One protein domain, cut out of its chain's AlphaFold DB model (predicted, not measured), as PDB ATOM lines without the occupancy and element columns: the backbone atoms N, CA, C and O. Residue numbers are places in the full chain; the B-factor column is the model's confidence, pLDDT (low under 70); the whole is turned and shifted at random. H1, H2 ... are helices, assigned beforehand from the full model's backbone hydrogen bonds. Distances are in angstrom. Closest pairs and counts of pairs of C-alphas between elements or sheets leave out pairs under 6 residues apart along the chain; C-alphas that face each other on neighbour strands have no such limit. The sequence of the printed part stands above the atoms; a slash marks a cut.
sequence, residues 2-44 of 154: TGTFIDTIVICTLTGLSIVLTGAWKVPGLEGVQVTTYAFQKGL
ATOM      1  N   THR A   2     -13.997  34.602  21.962       88.81
ATOM      2  CA  THR A   2     -13.896  33.285  21.301       88.81
ATOM      3  C   THR A   2     -13.381  33.351  19.861       88.81
ATOM      4  O   THR A   2     -12.844  32.364  19.373       88.81
ATOM      5  N   GLY A   3     -13.503  34.507  19.195       88.62
ATOM      6  CA  GLY A   3     -13.089  34.688  17.800       88.62
ATOM      7  C   GLY A   3     -11.608  34.390  17.556       88.62
ATOM      8  O   GLY A   3     -11.299  33.533  16.737       88.62
ATOM      9  N   THR A   4     -10.701  35.018  18.310       90.75
ATOM     10  CA  THR A   4      -9.247  34.803  18.164       90.75
ATOM     11  C   THR A   4      -8.822  33.380  18.514       90.75
ATOM     12  O   THR A   4      -7.901  32.841  17.908       90.75
ATOM     13  N   PHE A   5      -9.504  32.742  19.468       93.25
ATOM     14  CA  PHE A   5      -9.253  31.342  19.802       93.25
ATOM     15  C   PHE A   5      -9.590  30.418  18.626       93.25
ATOM     16  O   PHE A   5      -8.762  29.608  18.225       93.25
ATOM     17  N   ILE A   6     -10.786  30.551  18.049       93.31
ATOM     18  CA  ILE A   6     -11.198  29.711  16.919       93.31
ATOM     19  C   ILE A   6     -10.302  29.982  15.708       93.31
ATOM     20  O   ILE A   6      -9.759  29.044  15.134       93.31
ATOM     21  N   ASP A   7     -10.100  31.248  15.351       91.81
ATOM     22  CA  ASP A   7      -9.307  31.630  14.183       91.81
ATOM     23  C   ASP A   7      -7.845  31.176  14.305       91.81
ATOM     24  O   ASP A   7      -7.369  30.350  13.528       91.81
ATOM     25  N   THR A   8      -7.134  31.637  15.332       92.56
ATOM     26  CA  THR A   8      -5.687  31.426  15.414       92.56
ATOM     27  C   THR A   8      -5.332  30.063  16.001       92.56
ATOM     28  O   THR A   8      -4.518  29.336  15.433       92.56
ATOM     29  N   ILE A   9      -5.931  29.688  17.137       95.12
ATOM     30  CA  ILE A   9      -5.531  28.468  17.858       95.12
ATOM     31  C   ILE A   9      -6.033  27.219  17.143       95.12
ATOM     32  O   ILE A   9      -5.307  26.228  17.101       95.12
ATOM     33  N   VAL A  10      -7.232  27.258  16.559       94.50
ATOM     34  CA  VAL A  10      -7.793  26.103  15.850       94.50
ATOM     35  C   VAL A  10      -7.458  26.168  14.361       94.50
ATOM     36  O   VAL A  10      -6.719  25.317  13.870       94.50
ATOM     37  N   ILE A  11      -7.954  27.168  13.627       93.00
ATOM     38  CA  ILE A  11      -7.892  27.163  12.155       93.00
ATOM     39  C   ILE A  11      -6.472  27.416  11.620       93.00
ATOM     40  O   ILE A  11      -5.981  26.634  10.794       93.00
ATOM     41  N   CYS A  12      -5.774  28.455  12.092       94.62
ATOM     42  CA  CYS A  12      -4.409  28.745  11.635       94.62
ATOM     43  C   CYS A  12      -3.423  27.649  12.049       94.62
ATOM     44  O   CYS A  12      -2.576  27.270  11.241       94.62
ATOM     45  N   THR A  13      -3.553  27.085  13.254       96.06
ATOM     46  CA  THR A  13      -2.711  25.960  13.692       96.06
ATOM     47  C   THR A  13      -2.900  24.730  12.811       96.06
ATOM     48  O   THR A  13      -1.911  24.159  12.357       96.06
ATOM     49  N   LEU A  14      -4.142  24.329  12.511       94.06
ATOM     50  CA  LEU A  14      -4.407  23.190  11.622       94.06
ATOM     51  C   LEU A  14      -3.815  23.416  10.223       94.06
ATOM     52  O   LEU A  14      -3.197  22.515   9.649       94.06
ATOM     53  N   THR A  15      -3.943  24.637   9.700       93.62
ATOM     54  CA  THR A  15      -3.369  25.018   8.403       93.62
ATOM     55  C   THR A  15      -1.839  24.984   8.439       93.62
ATOM     56  O   THR A  15      -1.212  24.376   7.572       93.62
ATOM     57  N   GLY A  16      -1.222  25.575   9.463       94.62
ATOM     58  CA  GLY A  16       0.229  25.609   9.641       94.62
ATOM     59  C   GLY A  16       0.835  24.218   9.819       94.62
ATOM     60  O   GLY A  16       1.821  23.889   9.161       94.62
ATOM     61  N   LEU A  17       0.213  23.359  10.632       95.19
ATOM     62  CA  LEU A  17       0.625  21.961  10.780       95.19
ATOM     63  C   LEU A  17       0.540  21.212   9.447       95.19
ATOM     64  O   LEU A  17       1.478  20.499   9.097       95.19
ATOM     65  N   SER A  18      -0.524  21.423   8.669       93.38
ATOM     66  CA  SER A  18      -0.662  20.820   7.337       93.38
ATOM     67  C   SER A  18       0.472  21.252   6.400       93.38
ATOM     68  O   SER A  18       1.070  20.413   5.727       93.38
ATOM     69  N   ILE A  19       0.837  22.540   6.395       95.44
ATOM     70  CA  ILE A  19       1.965  23.070   5.608       95.44
ATOM     71  C   ILE A  19       3.299  22.443   6.043       95.44
ATOM     72  O   ILE A  19       4.120  22.074   5.199       95.44
ATOM     73  N   VAL A  20       3.533  22.322   7.352       95.56
ATOM     74  CA  VAL A  20       4.791  21.799   7.910       95.56
ATOM     75  C   VAL A  20       4.944  20.307   7.624       95.56
ATOM     76  O   VAL A  20       5.993  19.896   7.128       95.56
ATOM     77  N   LEU A  21       3.904  19.508   7.882       95.12
ATOM     78  CA  LEU A  21       3.922  18.051   7.705       95.12
ATOM     79  C   LEU A  21       4.099  17.639   6.240       95.12
ATOM     80  O   LEU A  21       4.751  16.641   5.949       95.12
ATOM     81  N   THR A  22       3.546  18.419   5.312       94.38
ATOM     82  CA  THR A  22       3.610  18.136   3.868       94.38
ATOM     83  C   THR A  22       4.872  18.684   3.204       94.38
ATOM     84  O   THR A  22       5.137  18.389   2.040       94.38
ATOM     85  N   GLY A  23       5.657  19.494   3.922       93.81
ATOM     86  CA  GLY A  23       6.840  20.160   3.383       93.81
ATOM     87  C   GLY A  23       6.525  21.245   2.349       93.81
ATOM     88  O   GLY A  23       7.440  21.680   1.652       93.81
ATOM     89  N   ALA A  24       5.271  21.706   2.258       93.75
ATOM     90  CA  ALA A  24       4.828  22.684   1.262       93.75
ATOM     91  C   ALA A  24       5.649  23.987   1.296       93.75
ATOM     92  O   ALA A  24       5.949  24.561   0.255       93.75
ATOM     93  N   TRP A  25       6.094  24.405   2.485       93.12
ATOM     94  CA  TRP A  25       6.932  25.594   2.686       93.12
ATOM     95  C   TRP A  25       8.332  25.511   2.052       93.12
ATOM     96  O   TRP A  25       9.006  26.530   1.937       93.12
ATOM     97  N   LYS A  26       8.792  24.313   1.663       93.81
ATOM     98  CA  LYS A  26      10.098  24.104   1.015       93.81
ATOM     99  C   LYS A  26      10.025  24.153  -0.510       93.81
ATOM    100  O   LYS A  26      11.068  24.124  -1.159       93.81
ATOM    101  N   VAL A  27       8.823  24.161  -1.090       93.69
ATOM    102  CA  VAL A  27       8.646  24.112  -2.544       93.69
ATOM    103  C   VAL A  27       8.860  25.517  -3.120       93.69
ATOM    104  O   VAL A  27       8.099  26.428  -2.786       93.69
ATOM    105  N   PRO A  28       9.879  25.725  -3.972       91.81
ATOM    106  CA  PRO A  28      10.158  27.042  -4.528       91.81
ATOM    107  C   PRO A  28       9.035  27.486  -5.473       91.81
ATOM    108  O   PRO A  28       8.527  26.693  -6.264       91.81
ATOM    109  N   GLY A  29       8.677  28.768  -5.406       87.38
ATOM    110  CA  GLY A  29       7.699  29.390  -6.305       87.38
ATOM    111  C   GLY A  29       6.229  29.229  -5.905       87.38
ATOM    112  O   GLY A  29       5.374  29.731  -6.628       87.38
ATOM    113  N   LEU A  30       5.915  28.570  -4.783       89.38
ATOM    114  CA  LEU A  30       4.557  28.586  -4.228       89.38
ATOM    115  C   LEU A  30       4.352  29.827  -3.354       89.38
ATOM    116  O   LEU A  30       5.081  30.027  -2.384       89.38
ATOM    117  N   GLU A  31       3.319  30.615  -3.651       85.69
ATOM    118  CA  GLU A  31       2.954  31.792  -2.859       85.69
ATOM    119  C   GLU A  31       1.481  31.775  -2.431       85.69
ATOM    120  O   GLU A  31       0.593  31.275  -3.130       85.69
ATOM    121  N   GLY A  32       1.213  32.345  -1.251       85.81
ATOM    122  CA  GLY A  32      -0.137  32.524  -0.718       85.81
ATOM    123  C   GLY A  32      -0.955  31.229  -0.703       85.81
ATOM    124  O   GLY A  32      -0.553  30.227  -0.111       85.81
ATOM    125  N   VAL A  33      -2.107  31.254  -1.379       88.62
ATOM    126  CA  VAL A  33      -3.042  30.119  -1.443       88.62
ATOM    127  C   VAL A  33      -2.433  28.870  -2.087       88.62
ATOM    128  O   VAL A  33      -2.827  27.756  -1.763       88.62
ATOM    129  N   GLN A  34      -1.433  29.014  -2.958       90.12
ATOM    130  CA  GLN A  34      -0.827  27.865  -3.631       90.12
ATOM    131  C   GLN A  34      -0.094  26.951  -2.642       90.12
ATOM    132  O   GLN A  34      -0.086  25.733  -2.819       90.12
ATOM    133  N   VAL A  35       0.470  27.522  -1.572       93.12
ATOM    134  CA  VAL A  35       1.149  26.769  -0.508       93.12
ATOM    135  C   VAL A  35       0.151  25.888   0.241       93.12
ATOM    136  O   VAL A  35       0.419  24.710   0.476       93.12
ATOM    137  N   THR A  36      -1.019  26.432   0.588       92.88
ATOM    138  CA  THR A  36      -2.063  25.662   1.275       92.88
ATOM    139  C   THR A  36      -2.684  24.638   0.336       92.88
ATOM    140  O   THR A  36      -2.782  23.474   0.711       92.88
ATOM    141  N   THR A  37      -3.010  24.998  -0.907       92.50
ATOM    142  CA  THR A  37      -3.515  24.034  -1.896       92.50
ATOM    143  C   THR A  37      -2.564  22.849  -2.061       92.50
ATOM    144  O   THR A  37      -3.008  21.707  -1.964       92.50
ATOM    145  N   TYR A  38      -1.259  23.098  -2.208       93.50
ATOM    146  CA  TYR A  38      -0.257  22.035  -2.288       93.50
ATOM    147  C   TYR A  38      -0.234  21.166  -1.025       93.50
ATOM    148  O   TYR A  38      -0.236  19.936  -1.116       93.50
ATOM    149  N   ALA A  39      -0.240  21.793   0.155       93.69
ATOM    150  CA  ALA A  39      -0.221  21.083   1.428       93.69
ATOM    151  C   ALA A  39      -1.411  20.126   1.557       93.69
ATOM    152  O   ALA A  39      -1.236  18.942   1.828       93.69
ATOM    153  N   PHE A  40      -2.628  20.597   1.303       90.94
ATOM    154  CA  PHE A  40      -3.824  19.766   1.435       90.94
ATOM    155  C   PHE A  40      -3.935  18.697   0.344       90.94
ATOM    156  O   PHE A  40      -4.387  17.596   0.645       90.94
ATOM    157  N   GLN A  41      -3.477  18.965  -0.884       91.75
ATOM    158  CA  GLN A  41      -3.387  17.937  -1.930       91.75
ATOM    159  C   GLN A  41      -2.437  16.801  -1.536       91.75
ATOM    160  O   GLN A  41      -2.706  15.641  -1.815       91.75
ATOM    161  N   LYS A  42      -1.326  17.119  -0.862       90.69
ATOM    162  CA  LYS A  42      -0.366  16.114  -0.387       90.69
ATOM    163  C   LYS A  42      -0.789  15.423   0.908       90.69
ATOM    164  O   LYS A  42      -0.446  14.262   1.103       90.69
ATOM    165  N   GLY A  43      -1.453  16.144   1.806       86.94
ATOM    166  CA  GLY A  43      -1.764  15.681   3.158       86.94
ATOM    167  C   GLY A  43      -3.069  14.899   3.275       86.94
ATOM    168  O   GLY A  43      -3.216  14.114   4.210       86.94
ATOM    169  N   LEU A  44      -4.017  15.096   2.355       87.44
ATOM    170  CA  LEU A  44      -5.303  14.407   2.388       87.44
ATOM    171  C   LEU A  44      -5.278  13.108   1.566       87.44
ATOM    172  O   LEU A  44      -4.774  13.104   0.445       87.44
TER     173      LEU A  44
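AT A GLANCE: This is residues 2 to 44 of the 154 residues of the protein "Amino acid carrier protein" of Clostridium sp. CAG:75 (UniProt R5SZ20). One long helix, H1, sticks out with residues 2 to 14, while its other end, residues 15 to 22, packs on the shorter helix H2, which sits steeply across it; a loop joins them. The printed part has 43 residues with two named helices, H1 then H2, and no named strand. It is all helix and elongated, spanning 35 by 19 by 13 A, and only just loose, close to compact, with a radius of gyration of the C-alphas of 11.1 A.

IN THESE COORDINATES: H1, residues 2 to 22, is 29.0 A long, from C-alpha 2 at (-13.896, 33.285, 21.301). H2, residues 33 to 43, is 15.2 A long and ends with C-alpha 43 at (-1.764, 15.681, 3.158).

HOW THE PARTS SIT: H1 touches H2 with residues 15 to 22 alone; the closest C-alphas, of Ile 19 and Ala 39, are 5.1 A apart. They run the same way at a steep tilt of 66 degrees. Every O i to N i+4 pair in H2 is within hydrogen-bond range; in H1, 15 of 17 are.

THE WHOLE: The C-alphas of Thr 2 and Pro 28 are the two farthest apart, 35.8 A. The link from H1 to H2 is short, with 10 residues. The printed part has no cut, and no printed residue is under 70 in pLDDT.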